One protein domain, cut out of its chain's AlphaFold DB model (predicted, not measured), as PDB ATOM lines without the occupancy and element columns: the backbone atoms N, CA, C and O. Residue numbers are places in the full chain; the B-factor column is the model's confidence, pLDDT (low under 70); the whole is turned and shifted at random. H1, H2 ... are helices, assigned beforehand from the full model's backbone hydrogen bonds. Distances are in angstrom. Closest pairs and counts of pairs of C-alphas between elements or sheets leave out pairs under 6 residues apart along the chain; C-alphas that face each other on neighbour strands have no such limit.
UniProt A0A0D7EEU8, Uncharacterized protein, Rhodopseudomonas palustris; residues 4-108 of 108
ATOM      1  N   SER A   4      67.529 161.558  25.885       63.06
ATOM      2  CA  SER A   4      68.659 160.693  26.213       63.06
ATOM      3  C   SER A   4      69.518 161.146  27.397       63.06
ATOM      4  O   SER A   4      70.105 160.279  28.033       63.06
ATOM      5  N   GLU A   5      69.641 162.441  27.715       72.88
ATOM      6  CA  GLU A   5      70.493 162.870  28.846       72.88
ATOM      7  C   GLU A   5      69.799 162.764  30.208       72.88
ATOM      8  O   GLU A   5      70.455 162.604  31.237       72.88
ATOM      9  N   HIS A   6      68.465 162.821  30.228       81.94
ATOM     10  CA  HIS A   6      67.684 162.764  31.465       81.94
ATOM     11  C   HIS A   6      67.528 161.328  31.972       81.94
ATOM     12  O   HIS A   6      67.511 161.092  33.179       81.94
ATOM     13  N   ILE A   7      67.446 160.368  31.045       89.00
ATOM     14  CA  ILE A   7      67.242 158.942  31.333       89.00
ATOM     15  C   ILE A   7      68.338 158.381  32.263       89.00
ATOM     16  O   ILE A   7      67.980 157.794  33.285       89.00
ATOM     17  N   PRO A   8      69.651 158.578  32.006       91.81
ATOM     18  CA  PRO A   8      70.703 158.091  32.899       91.81
ATOM     19  C   PRO A   8      70.620 158.671  34.312       91.81
ATOM     20  O   PRO A   8      70.773 157.929  35.285       91.81
ATOM     21  N   LEU A   9      70.355 159.976  34.439       92.19
ATOM     22  CA  LEU A   9      70.253 160.638  35.739       92.19
ATOM     23  C   LEU A   9      69.039 160.133  36.527       92.19
ATOM     24  O   LEU A   9      69.181 159.767  37.694       92.19
ATOM     25  N   LEU A  10      67.870 160.056  35.880       93.12
ATOM     26  CA  LEU A  10      66.645 159.557  36.500       93.12
ATOM     27  C   LEU A  10      66.806 158.099  36.938       93.12
ATOM     28  O   LEU A  10      66.526 157.762  38.085       93.12
ATOM     29  N   ARG A  11      67.335 157.238  36.061       95.38
ATOM     30  CA  ARG A  11      67.587 155.827  36.382       95.38
ATOM     31  C   ARG A  11      68.536 155.679  37.569       95.38
ATOM     32  O   ARG A  11      68.289 154.848  38.444       95.38
ATOM     33  N   ARG A  12      69.604 156.483  37.625       95.38
ATOM     34  CA  ARG A  12      70.543 156.479  38.755       95.38
ATOM     35  C   ARG A  12      69.848 156.881  40.053       95.38
ATOM     36  O   ARG A  12      70.030 156.201  41.057       95.38
ATOM     37  N   LEU A  13      69.043 157.943  40.024       95.75
ATOM     38  CA  LEU A  13      68.288 158.416  41.183       95.75
ATOM     39  C   LEU A  13      67.319 157.343  41.708       95.75
ATOM     40  O   LEU A  13      67.335 157.050  42.899       95.75
ATOM     41  N   LEU A  14      66.545 156.716  40.817       97.06
ATOM     42  CA  LEU A  14      65.601 155.650  41.175       97.06
ATOM     43  C   LEU A  14      66.308 154.408  41.723       97.06
ATOM     44  O   LEU A  14      65.900 153.865  42.739       97.06
ATOM     45  N   THR A  15      67.432 154.014  41.119       96.88
ATOM     46  CA  THR A  15      68.226 152.871  41.602       96.88
ATOM     47  C   THR A  15      68.773 153.109  43.010       96.88
ATOM     48  O   THR A  15      68.836 152.179  43.810       96.88
ATOM     49  N   ILE A  16      69.205 154.337  43.320       96.88
ATOM     50  CA  ILE A  16      69.645 154.702  44.674       96.88
ATOM     51  C   ILE A  16      68.464 154.627  45.641       96.88
ATOM     52  O   ILE A  16      68.601 154.042  46.711       96.88
ATOM     53  N   ALA A  17      67.321 155.195  45.253       97.25
ATOM     54  CA  ALA A  17      66.115 155.213  46.067       97.25
ATOM     55  C   ALA A  17      65.662 153.797  46.454       97.25
ATOM     56  O   ALA A  17      65.522 153.511  47.642       97.25
ATOM     57  N   ASP A  18      65.525 152.907  45.466       97.38
ATOM     58  CA  ASP A  18      65.099 151.520  45.677       97.38
ATOM     59  C   ASP A  18      66.092 150.777  46.579       97.38
ATOM     60  O   ASP A  18      65.705 150.203  47.592       97.38
ATOM     61  N   LYS A  19      67.400 150.880  46.299       97.00
ATOM     62  CA  LYS A  19      68.436 150.245  47.131       97.00
ATOM     63  C   LYS A  19      68.413 150.727  48.573       97.00
ATOM     64  O   LYS A  19      68.621 149.933  49.482       97.00
ATOM     65  N   MET A  20      68.203 152.023  48.788       96.25
ATOM     66  CA  MET A  20      68.138 152.565  50.139       96.25
ATOM     67  C   MET A  20      66.885 152.109  50.878       96.25
ATOM     68  O   MET A  20      66.963 151.913  52.088       96.25
ATOM     69  N   VAL A  21      65.751 151.932  50.199       96.50
ATOM     70  CA  VAL A  21      64.544 151.362  50.814       96.50
ATOM     71  C   VAL A  21      64.748 149.885  51.154       96.50
ATOM     72  O   VAL A  21      64.446 149.488  52.279       96.50
ATOM     73  N   ASP A  22      65.288 149.107  50.218       96.25
ATOM     74  CA  ASP A  22      65.438 147.653  50.344       96.25
ATOM     75  C   ASP A  22      66.505 147.252  51.366       96.25
ATOM     76  O   ASP A  22      66.350 146.261  52.084       96.25
ATOM     77  N   ASP A  23      67.593 148.019  51.447       94.88
ATOM     78  CA  ASP A  23      68.736 147.705  52.289       94.88
ATOM     79  C   ASP A  23      69.072 148.869  53.231       94.88
ATOM     80  O   ASP A  23      69.522 149.955  52.844       94.88
ATOM     81  N   ARG A  24      68.877 148.611  54.527       91.69
ATOM     82  CA  ARG A  24      69.158 149.566  55.603       91.69
ATOM     83  C   ARG A  24      70.654 149.813  55.821       91.69
ATOM     84  O   ARG A  24      71.008 150.781  56.489       91.69
ATOM     85  N   THR A  25      71.518 148.952  55.283       91.00
ATOM     86  CA  THR A  25      72.980 149.062  55.394       91.00
ATOM     87  C   THR A  25      73.593 149.986  54.346       91.00
ATOM     88  O   THR A  25      74.742 150.399  54.502       91.00
ATOM     89  N   ILE A  26      72.835 150.344  53.303       92.50
ATOM     90  CA  ILE A  26      73.287 151.292  52.285       92.50
ATOM     91  C   ILE A  26      73.420 152.677  52.912       92.50
ATOM     92  O   ILE A  26      72.441 153.271  53.374       92.50
ATOM     93  N   ASP A  27      74.642 153.194  52.852       88.81
ATOM     94  CA  ASP A  27      74.986 154.563  53.206       88.81
ATOM     95  C   ASP A  27      75.264 155.383  51.937       88.81
ATOM     96  O   ASP A  27      75.811 154.882  50.948       88.81
ATOM     97  N   ILE A  28      74.878 156.657  51.961       92.62
ATOM     98  CA  ILE A  28      75.115 157.607  50.877       92.62
ATOM     99  C   ILE A  28      75.750 158.868  51.445       92.62
ATOM    100  O   ILE A  28      75.209 159.527  52.328       92.62
ATOM    101  N   SER A  29      76.914 159.230  50.909       93.31
ATOM    102  CA  SER A  29      77.646 160.384  51.423       93.31
ATOM    103  C   SER A  29      76.940 161.710  51.109       93.31
ATOM    104  O   SER A  29      76.378 161.896  50.023       93.31
ATOM    105  N   ASP A  30      77.093 162.694  51.999       93.81
ATOM    106  CA  ASP A  30      76.663 164.083  51.771       93.81
ATOM    107  C   ASP A  30      77.241 164.682  50.477       93.81
ATOM    108  O   ASP A  30      76.634 165.553  49.849       93.81
ATOM    109  N   ALA A  31      78.446 164.263  50.078       95.25
ATOM    110  CA  ALA A  31      79.061 164.702  48.829       95.25
ATOM    111  C   ALA A  31      78.281 164.171  47.617       95.25
ATOM    112  O   ALA A  31      77.962 164.939  46.707       95.25
ATOM    113  N   THR A  32      77.900 162.892  47.642       94.94
ATOM    114  CA  THR A  32      77.070 162.260  46.607       94.94
ATOM    115  C   THR A  32      75.686 162.906  46.528       94.94
ATOM    116  O   THR A  32      75.226 163.219  45.429       94.94
ATOM    117  N   LEU A  33      75.043 163.175  47.672       95.25
ATOM    118  CA  LEU A  33      73.746 163.864  47.724       95.25
ATOM    119  C   LEU A  33      73.826 165.272  47.119       95.25
ATOM    120  O   LEU A  33      72.997 165.642  46.284       95.25
ATOM    121  N   ARG A  34      74.857 166.050  47.481       96.12
ATOM    122  CA  ARG A  34      75.091 167.389  46.915       96.12
ATOM    123  C   ARG A  34      75.335 167.349  45.411       96.12
ATOM    124  O   ARG A  34      74.789 168.188  44.696       96.12
ATOM    125  N   GLN A  35      76.111 166.377  44.935       96.00
ATOM    126  CA  GLN A  35      76.350 166.189  43.508       96.00
ATOM    127  C   GLN A  35      75.042 165.886  42.763       96.00
ATOM    128  O   GLN A  35      74.710 166.592  41.812       96.00
ATOM    129  N   LEU A  36      74.265 164.900  43.223       94.81
ATOM    130  CA  LEU A  36      72.970 164.534  42.632       94.81
ATOM    131  C   LEU A  36      72.001 165.719  42.587       94.81
ATOM    132  O   LEU A  36      71.402 165.992  41.549       94.81
ATOM    133  N   LYS A  37      71.884 166.454  43.697       94.19
ATOM    134  CA  LYS A  37      71.050 167.658  43.792       94.19
ATOM    135  C   LYS A  37      71.504 168.742  42.811       94.19
ATOM    136  O   LYS A  37      70.666 169.393  42.189       94.19
ATOM    137  N   GLY A  38      72.816 168.918  42.644       93.75
ATOM    138  CA  GLY A  38      73.400 169.823  41.656       93.75
ATOM    139  C   GLY A  38      73.048 169.427  40.223       93.75
ATOM    140  O   GLY A  38      72.564 170.264  39.464       93.75
ATOM    141  N   GLU A  39      73.216 168.152  39.873       92.62
ATOM    142  CA  GLU A  39      72.876 167.623  38.547       92.62
ATOM    143  C   GLU A  39      71.378 167.788  38.237       92.62
ATOM    144  O   GLU A  39      71.030 168.306  37.177       92.62
ATOM    145  N   ILE A  40      70.488 167.454  39.180       91.62
ATOM    146  CA  ILE A  40      69.032 167.640  39.036       91.62
ATOM    147  C   ILE A  40      68.689 169.121  38.840       91.62
ATOM    148  O   ILE A  40      67.940 169.469  37.926       91.62
ATOM    149  N   LYS A  41      69.258 170.015  39.660       90.12
ATOM    150  CA  LYS A  41      69.022 171.461  39.547       90.12
ATOM    151  C   LYS A  41      69.475 172.003  38.192       90.12
ATOM    152  O   LYS A  41      68.757 172.795  37.591       90.12
ATOM    153  N   LEU A  42      70.650 171.587  37.719       88.81
ATOM    154  CA  LEU A  42      71.172 172.008  36.420       88.81
ATOM    155  C   LEU A  42      70.265 171.556  35.277       88.81
ATOM    156  O   LEU A  42      70.019 172.349  34.374       88.81
ATOM    157  N   GLN A  43      69.735 170.330  35.331       86.12
ATOM    158  CA  GLN A  43      68.805 169.838  34.313       86.12
ATOM    159  C   GLN A  43      67.474 170.604  34.327       86.12
ATOM    160  O   GLN A  43      66.991 170.994  33.271       86.12
ATOM    161  N   ARG A  44      66.926 170.920  35.508       83.12
ATOM    162  CA  ARG A  44      65.669 171.688  35.633       83.12
ATOM    163  C   ARG A  44      65.750 173.123  35.111       83.12
ATOM    164  O   ARG A  44      64.733 173.694  34.740       83.12
ATOM    165  N   LEU A  45      66.935 173.731  35.125       81.19
ATOM    166  CA  LEU A  45      67.139 175.105  34.647       81.19
ATOM    167  C   LEU A  45      67.270 175.199  33.120       81.19
ATOM    168  O   LEU A  45      67.347 176.306  32.584       81.19
ATOM    169  N   ARG A  46      67.316 174.067  32.410       75.00
ATOM    170  CA  ARG A  46      67.395 174.055  30.949       75.00
ATOM    171  C   ARG A  46      66.019 174.365  30.357       75.00
ATOM    172  O   ARG A  46      65.080 173.587  30.471       75.00
ATOM    173  N   VAL A  47      65.914 175.538  29.735       59.00
ATOM    174  CA  VAL A  47      64.670 176.110  29.183       59.00
ATOM    175  C   VAL A  47      64.236 175.421  27.874       59.00
ATOM    176  O   VAL A  47      63.124 175.629  27.401       59.00
ATOM    177  N   ASP A  48      65.086 174.579  27.280       63.03
ATOM    178  CA  ASP A  48      64.870 173.962  25.965       63.03
ATOM    179  C   ASP A  48      64.100 172.627  25.995       63.03
ATOM    180  O   ASP A  48      63.748 172.102  24.935       63.03
ATOM    181  N   VAL A  49      63.780 172.077  27.174       55.72
ATOM    182  CA  VAL A  49      63.153 170.751  27.290       55.72
ATOM    183  C   VAL A  49      61.646 170.866  27.524       55.72
ATOM    184  O   VAL A  49      61.163 170.879  28.650       55.72
ATOM    185  N   THR A  50      60.868 170.864  26.442       50.62
ATOM    186  CA  THR A  50      59.388 170.850  26.471       50.62
ATOM    187  C   THR A  50      58.779 169.591  27.120       50.62
ATOM    188  O   THR A  50      57.570 169.533  27.305       50.62
ATOM    189  N   HIS A  51      59.591 168.583  27.464       56.97
ATOM    190  CA  HIS A  51      59.184 167.313  28.085       56.97
ATOM    191  C   HIS A  51      60.251 166.822  29.083       56.97
ATOM    192  O   HIS A  51      60.905 165.794  28.875       56.97
ATOM    193  N   GLY A  52      60.507 167.596  30.138       63.44
ATOM    194  CA  GLY A  52      61.529 167.275  31.133       63.44
ATOM    195  C   GLY A  52      61.170 166.051  31.981       63.44
ATOM    196  O   GLY A  52      60.349 166.141  32.877       63.44
ATOM    197  N   LEU A  53      61.835 164.913  31.753       75.69
ATOM    198  CA  LEU A  53      61.817 163.749  32.668       75.69
ATOM    199  C   LEU A  53      62.373 164.043  34.071       75.69
ATOM    200  O   LEU A  53      62.136 163.286  35.007       75.69
ATOM    201  N   ILE A  54      63.171 165.103  34.196       79.81
ATOM    202  CA  ILE A  54      63.721 165.587  35.459       79.81
ATOM    203  C   ILE A  54      63.003 166.895  35.777       79.81
ATOM    204  O   ILE A  54      63.372 167.941  35.246       79.81
ATOM    205  N   ASP A  55      61.988 166.824  36.633       82.81
ATOM    206  CA  ASP A  55      61.225 167.992  37.073       82.81
ATOM    207  C   ASP A  55      61.136 168.060  38.612       82.81
ATOM    208  O   ASP A  55      62.089 167.715  39.330       82.81
ATOM    209  N   TYR A  56      60.025 168.561  39.147       86.19
ATOM    210  CA  TYR A  56      59.806 168.780  40.565       86.19
ATOM    211  C   TYR A  56      59.917 167.480  41.369       86.19
ATOM    212  O   TYR A  56      60.570 167.454  42.412       86.19
ATOM    213  N   GLU A  57      59.397 166.377  40.844       91.06
ATOM    214  CA  GLU A  57      59.373 165.071  41.498       91.06
ATOM    215  C   GLU A  57      60.780 164.503  41.692       91.06
ATOM    216  O   GLU A  57      61.079 163.943  42.746       91.06
ATOM    217  N   ALA A  58      61.691 164.731  40.740       92.44
ATOM    218  CA  ALA A  58      63.097 164.357  40.897       92.44
ATOM    219  C   ALA A  58      63.769 165.155  42.025       92.44
ATOM    220  O   ALA A  58      64.610 164.623  42.751       92.44
ATOM    221  N   THR A  59      63.363 166.418  42.212       93.88
ATOM    222  CA  THR A  59      63.812 167.234  43.351       93.88
ATOM    223  C   THR A  59      63.255 166.681  44.660       93.88
ATOM    224  O   THR A  59      64.010 166.476  45.603       93.88
ATOM    225  N   CYS A  60      61.959 166.369  44.720       95.62
ATOM    226  CA  CYS A  60      61.354 165.751  45.901       95.62
ATOM    227  C   CYS A  60      62.026 164.421  46.260       95.62
ATOM    228  O   CYS A  60      62.275 164.161  47.438       95.62
ATOM    229  N   LEU A  61      62.359 163.602  45.262       97.00
ATOM    230  CA  LEU A  61      62.993 162.310  45.486       97.00
ATOM    231  C   LEU A  61      64.389 162.465  46.094       97.00
ATOM    232  O   LEU A  61      64.664 161.817  47.100       97.00
ATOM    233  N   ILE A  62      65.245 163.357  45.574       97.19
ATOM    234  CA  ILE A  62      66.583 163.552  46.163       97.19
ATOM    235  C   ILE A  62      66.529 164.137  47.582       97.19
ATOM    236  O   ILE A  62      67.310 163.714  48.432       97.19
ATOM    237  N   GLU A  63      65.588 165.041  47.884       97.50
ATOM    238  CA  GLU A  63      65.410 165.533  49.261       97.50
ATOM    239  C   GLU A  63      64.918 164.420  50.198       97.50
ATOM    240  O   GLU A  63      65.346 164.341  51.346       97.50
ATOM    241  N   THR A  64      64.056 163.523  49.712       97.75
ATOM    242  CA  THR A  64      63.539 162.411  50.525       97.75
ATOM    243  C   THR A  64      64.603 161.332  50.754       97.75
ATOM    244  O   THR A  64      64.682 160.767  51.842       97.75
ATOM    245  N   ILE A  65      65.470 161.081  49.768       98.00
ATOM    246  CA  ILE A  65      66.660 160.228  49.923       98.00
ATOM    247  C   ILE A  65      67.598 160.812  50.989       98.00
ATOM    248  O   ILE A  65      68.072 160.080  51.857       98.00
ATOM    249  N   ALA A  66      67.838 162.127  50.956       97.44
ATOM    250  CA  ALA A  66      68.644 162.801  51.970       97.44
ATOM    251  C   ALA A  66      68.003 162.688  53.364       97.44
ATOM    252  O   ALA A  66      68.682 162.341  54.326       97.44
ATOM    253  N   GLU A  67      66.688 162.898  53.472       97.81
ATOM    254  CA  GLU A  67      65.943 162.719  54.724       97.81
ATOM    255  C   GLU A  67      66.060 161.288  55.268       97.81
ATOM    256  O   GLU A  67      66.254 161.113  56.469       97.81
ATOM    257  N   LEU A  68      66.000 160.265  54.406       97.81
ATOM    258  CA  LEU A  68      66.211 158.874  54.812       97.81
ATOM    259  C   LEU A  68      67.631 158.653  55.358       97.81
ATOM    260  O   LEU A  68      67.790 158.034  56.412       97.81
ATOM    261  N   ALA A  69      68.652 159.179  54.675       96.75
ATOM    262  CA  ALA A  69      70.041 159.094  55.128       96.75
ATOM    263  C   ALA A  69      70.225 159.754  56.509       96.75
ATOM    264  O   ALA A  69      70.763 159.136  57.432       96.75
ATOM    265  N   TYR A  70      69.705 160.972  56.688       95.88
ATOM    266  CA  TYR A  70      69.778 161.690  57.963       95.88
ATOM    267  C   TYR A  70      68.991 160.990  59.071       95.88
ATOM    268  O   TYR A  70      69.505 160.825  60.177       95.88
ATOM    269  N   ALA A  71      67.781 160.510  58.780       96.38
ATOM    270  CA  ALA A  71      66.969 159.777  59.744       96.38
ATOM    271  C   ALA A  71      67.681 158.521  60.262       96.38
ATOM    272  O   ALA A  71      67.618 158.236  61.457       96.38
ATOM    273  N   ARG A  72      68.391 157.794  59.391       95.38
ATOM    274  CA  ARG A  72      69.187 156.621  59.780       95.38
ATOM    275  C   ARG A  72      70.385 156.992  60.644       95.38
ATOM    276  O   ARG A  72      70.597 156.354  61.675       95.38
ATOM    277  N   SER A  73      71.119 158.038  60.266       93.69
ATOM    278  CA  SER A  73      72.255 158.554  61.046       93.69
ATOM    279  C   SER A  73      71.834 158.967  62.464       93.69
ATOM    280  O   SER A  73      72.469 158.593  63.451       93.69
ATOM    281  N   GLU A  74      70.688 159.640  62.585       95.75
ATOM    282  CA  GLU A  74      70.109 160.055  63.866       95.75
ATOM    283  C   GLU A  74      69.318 158.949  64.588       95.75
ATOM    284  O   GLU A  74      68.819 159.168  65.694       95.75
ATOM    285  N   ARG A  75      69.176 157.762  63.981       95.38
ATOM    286  CA  ARG A  75      68.366 156.637  64.489       95.38
ATOM    287  C   ARG A  75      66.904 157.015  64.770       95.38
ATOM    288  O   ARG A  75      66.287 156.524  65.713       95.38
ATOM    289  N   SER A  76      66.334 157.886  63.941       97.44
ATOM    290  CA  SER A  76      64.950 158.345  64.052       97.44
ATOM    291  C   SER A  76      63.997 157.466  63.236       97.44
ATOM    292  O   SER A  76      63.733 157.728  62.062       97.44
ATOM    293  N   GLU A  77      63.422 156.444  63.873       97.25
ATOM    294  CA  GLU A  77      62.535 155.468  63.212       97.25
ATOM    295  C   GLU A  77      61.319 156.117  62.538       97.25
ATOM    296  O   GLU A  77      60.946 155.763  61.420       97.25
ATOM    297  N   ARG A  78      60.715 157.121  63.185       98.00
ATOM    298  CA  ARG A  78      59.549 157.830  62.638       98.00
ATOM    299  C   ARG A  78      59.890 158.593  61.356       98.00
ATOM    300  O   ARG A  78      59.077 158.621  60.430       98.00
ATOM    301  N   ARG A  79      61.055 159.247  61.309       98.06
ATOM    302  CA  ARG A  79      61.518 159.979  60.119       98.06
ATOM    303  C   ARG A  79      61.873 159.001  59.003       98.06
ATOM    304  O   ARG A  79      61.434 159.200  57.876       98.06
ATOM    305  N   GLU A  80      62.557 157.909  59.344       97.69
ATOM    306  CA  GLU A  80      62.914 156.830  58.416       97.69
ATOM    307  C   GLU A  80      61.663 156.235  57.746       97.69
ATOM    308  O   GLU A  80      61.576 156.221  56.519       97.69
ATOM    309  N   GLN A  81      60.646 155.845  58.521       97.81
ATOM    310  CA  GLN A  81      59.386 155.307  57.984       97.81
ATOM    311  C   GLN A  81      58.674 156.292  57.051       97.81
ATOM    312  O   GLN A  81      58.190 155.913  55.981       97.81
ATOM    313  N   ARG A  82      58.623 157.572  57.434       98.19
ATOM    314  CA  ARG A  82      58.012 158.622  56.614       98.19
ATOM    315  C   ARG A  82      58.777 158.813  55.302       98.19
ATOM    316  O   ARG A  82      58.143 158.919  54.255       98.19
ATOM    317  N   ALA A  83      60.108 158.845  55.347       97.94
ATOM    318  CA  ALA A  83      60.943 158.982  54.159       97.94
ATOM    319  C   ALA A  83      60.774 157.787  53.207       97.94
ATOM    320  O   ALA A  83      60.563 157.996  52.016       97.94
ATOM    321  N   ILE A  84      60.756 156.555  53.729       98.00
ATOM    322  CA  ILE A  84      60.503 155.336  52.939       98.00
ATOM    323  C   ILE A  84      59.137 155.403  52.243       98.00
ATOM    324  O   ILE A  84      59.043 155.129  51.049       98.00
ATOM    325  N   MET A  85      58.080 155.812  52.954       98.00
ATOM    326  CA  MET A  85      56.743 155.961  52.368       98.00
ATOM    327  C   MET A  85      56.744 156.944  51.188       98.00
ATOM    328  O   MET A  85      56.182 156.644  50.133       98.00
ATOM    329  N   TYR A  86      57.384 158.107  51.349       97.50
ATOM    330  CA  TYR A  86      57.490 159.087  50.270       97.50
ATOM    331  C   TYR A  86      58.348 158.577  49.113       97.50
ATOM    332  O   TYR A  86      57.933 158.734  47.969       97.50
ATOM    333  N   ILE A  87      59.481 157.918  49.382       97.88
ATOM    334  CA  ILE A  87      60.311 157.305  48.337       97.88
ATOM    335  C   ILE A  87      59.483 156.310  47.526       97.88
ATOM    336  O   ILE A  87      59.419 156.458  46.313       97.88
ATOM    337  N   ASN A  88      58.778 155.380  48.172       97.19
ATOM    338  CA  ASN A  88      57.948 154.385  47.485       97.19
ATOM    339  C   ASN A  88      56.842 155.022  46.634       97.19
ATOM    340  O   ASN A  88      56.547 154.561  45.532       97.19
ATOM    341  N   SER A  89      56.226 156.098  47.135       96.00
ATOM    342  CA  SER A  89      55.235 156.847  46.362       96.00
ATOM    343  C   SER A  89      55.861 157.496  45.129       96.00
ATOM    344  O   SER A  89      55.250 157.458  44.065       96.00
ATOM    345  N   LEU A  90      57.052 158.086  45.273       95.81
ATOM    346  CA  LEU A  90      57.771 158.770  44.199       95.81
ATOM    347  C   LEU A  90      58.281 157.786  43.137       95.81
ATOM    348  O   LEU A  90      58.032 157.961  41.945       95.81
ATOM    349  N   THR A  91      58.942 156.709  43.556       95.88
ATOM    350  CA  THR A  91      59.537 155.732  42.638       95.88
ATOM    351  C   THR A  91      58.481 155.012  41.801       95.88
ATOM    352  O   THR A  91      58.725 154.758  40.623       95.88
ATOM    353  N   CYS A  92      57.284 154.757  42.346       91.81
ATOM    354  CA  CYS A  92      56.185 154.096  41.632       91.81
ATOM    355  C   CYS A  92      55.817 154.792  40.305       91.81
ATOM    356  O   CYS A  92      55.762 154.144  39.251       91.81
ATOM    357  N   PHE A  93      55.603 156.111  40.320       90.44
ATOM    358  CA  PHE A  93      55.257 156.838  39.095       90.44
ATOM    359  C   PHE A  93      56.493 157.148  38.241       90.44
ATOM    360  O   PHE A  93      56.458 156.944  37.028       90.44
ATOM    361  N   MET A  94      57.622 157.515  38.855       93.62
ATOM    362  CA  MET A  94      58.829 157.898  38.112       93.62
ATOM    363  C   MET A  94      59.442 156.729  37.328       93.62
ATOM    364  O   MET A  94      60.005 156.935  36.250       93.62
ATOM    365  N   TRP A  95      59.313 155.488  37.813       95.12
ATOM    366  CA  TRP A  95      59.682 154.300  37.033       95.12
ATOM    367  C   TRP A  95      58.825 154.146  35.775       95.12
ATOM    368  O   TRP A  95      59.329 153.715  34.734       95.12
ATOM    369  N   SER A  96      57.539 154.492  35.854       92.06
ATOM    370  CA  SER A  96      56.636 154.464  34.702       92.06
ATOM    371  C   SER A  96      57.033 155.527  33.675       92.06
ATOM    372  O   SER A  96      57.140 155.209  32.487       92.06
ATOM    373  N   ASP A  97      57.355 156.739  34.134       90.44
ATOM    374  CA  ASP A  97      57.832 157.835  33.282       90.44
ATOM    375  C   ASP A  97      59.155 157.490  32.592       90.44
ATOM    376  O   ASP A  97      59.298 157.670  31.377       90.44
ATOM    377  N   LEU A  98      60.101 156.915  33.345       92.50
ATOM    378  CA  LEU A  98      61.386 156.457  32.823       92.50
ATOM    379  C   LEU A  98      61.192 155.409  31.720       92.50
ATOM    380  O   LEU A  98      61.719 155.567  30.619       92.50
ATOM    381  N   ARG A  99      60.380 154.373  31.967       92.38
ATOM    382  CA  ARG A  99      60.097 153.325  30.971       92.38
ATOM    383  C   ARG A  99      59.401 153.885  29.730       92.38
ATOM    384  O   ARG A  99      59.694 153.459  28.613       92.38
ATOM    385  N   ALA A 100      58.475 154.829  29.898       89.75
ATOM    386  CA  ALA A 100      57.795 155.480  28.779       89.75
ATOM    387  C   ALA A 100      58.765 156.323  27.932       89.75
ATOM    388  O   ALA A 100      58.666 156.347  26.704       89.75
ATOM    389  N   ALA A 101      59.721 157.002  28.565       87.88
ATOM    390  CA  ALA A 101      60.773 157.730  27.867       87.88
ATOM    391  C   ALA A 101      61.749 156.816  27.126       87.88
ATOM    392  O   ALA A 101      62.057 157.078  25.967       87.88
ATOM    393  N   GLU A 102      62.183 155.726  27.757       90.25
ATOM    394  CA  GLU A 102      63.060 154.731  27.134       90.25
ATOM    395  C   GLU A 102      62.420 154.121  25.882       90.25
ATOM    396  O   GLU A 102      63.072 154.019  24.845       90.25
ATOM    397  N   LYS A 103      61.120 153.795  25.940       89.81
ATOM    398  CA  LYS A 103      60.365 153.314  24.772       89.81
ATOM    399  C   LYS A 103      60.291 154.347  23.649       89.81
ATOM    400  O   LYS A 103      60.475 153.986  22.492       89.81
ATOM    401  N   ARG A 104      60.028 155.618  23.975       87.56
ATOM    402  CA  ARG A 104      59.991 156.704  22.979       87.56
ATOM    403  C   ARG A 104      61.351 156.904  22.310       87.56
ATOM    404  O   ARG A 104      61.397 157.076  21.099       87.56
ATOM    405  N   LEU A 105      62.436 156.836  23.085       84.75
ATOM    406  CA  LEU A 105      63.796 156.951  22.561       84.75
ATOM    407  C   LEU A 105      64.155 155.774  21.647       84.75
ATOM    408  O   LEU A 105      64.756 155.995  20.609       84.75
ATOM    409  N   ALA A 106      63.767 154.547  22.006       86.44
ATOM    410  CA  ALA A 106      64.017 153.362  21.184       86.44
ATOM    411  C   ALA A 106      63.200 153.327  19.876       86.44
ATOM    412  O   ALA A 106      63.551 152.590  18.960       86.44
ATOM    413  N   ALA A 107      62.100 154.082  19.807       84.88
ATOM    414  CA  ALA A 107      61.248 154.205  18.625       84.88
ATOM    415  C   ALA A 107      61.608 155.405  17.722       84.88
ATOM    416  O   ALA A 107      60.962 155.579  16.689       84.88
ATOM    417  N   SER A 108      62.575 156.236  18.136       71.88
ATOM    418  CA  SER A 108      63.094 157.395  17.388       71.88
ATOM    419  C   SER A 108      64.379 157.034  16.652       71.88
ATOM    420  O   SER A 108      64.577 157.582  15.547       71.88
TER     421      SER A 108
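Overview. This is residues 4 to 108 of the 108 residues of an uncharacterized protein of Rhodopseudomonas palustris (UniProt A0A0D7EEU8). Four helices form a rod-shaped up-and-down bundle, each running against the one before it in the chain. H2 and H4 lie on opposite sides, with H1 and H3 between them, and the longest helix, H4, runs most of the rod's length. The printed part has 105 residues, with four named helices in the order H1 H2 H3 H4 and no named strand; the class is all helix. The whole is compact, with a radius of gyration of the C-alphas of 14.1 A, and spans 47 by 23 by 18 A.

Arrangement. H1, residues 4 to 22, touches H2, residues 30 to 44, with its residues 6 to 13 alone; the closest C-alphas, His 6 and Gln 43, are 7.7 A apart. This helical hairpin has a steep tilt of 37 degrees, only just past shallow. H2 and H3, residues 56 to 73, form a helical hairpin at a shallow tilt of 8 degrees; H3 touches H2 with residues 58 to 66 alone, closest at C-alphas 37 and 62, 6.5 A. H3 touches H1 with residues 58 to 65 alone, the same way at a shallow tilt of 31 degrees; the closest C-alphas, 17 and 65, are 6.3 A apart. H4, residues 77 to 106, touches H3, closest at C-alphas 71 and 80, 5.2 A, and touches H1, closest at C-alphas 21 and 84, 6.1 A. H2 and H4 are apart. Every O i to N i+4 pair is within hydrogen-bond range in H2 and H3, against 13 of 15 in H1 and 24 of 26 in H4.

Along the chain. H1 begins at C-alpha 4 (68.659, 160.693, 26.213) and is 27.6 A long; H2 is 21.0 A and H3 26.1 A. H4, 42.1 A with a kink of 28 degrees near residue 91, ends at C-alpha 106 (64.017, 153.362, 21.184).

Size, cuts and confidence. The C-alphas of Arg 75 and Ser 108, the two farthest apart, are 47.4 A apart. The printed part has no cut; the link from H2 to H3 is long. Residue 4 and residues 47 to 52 have pLDDT under 70.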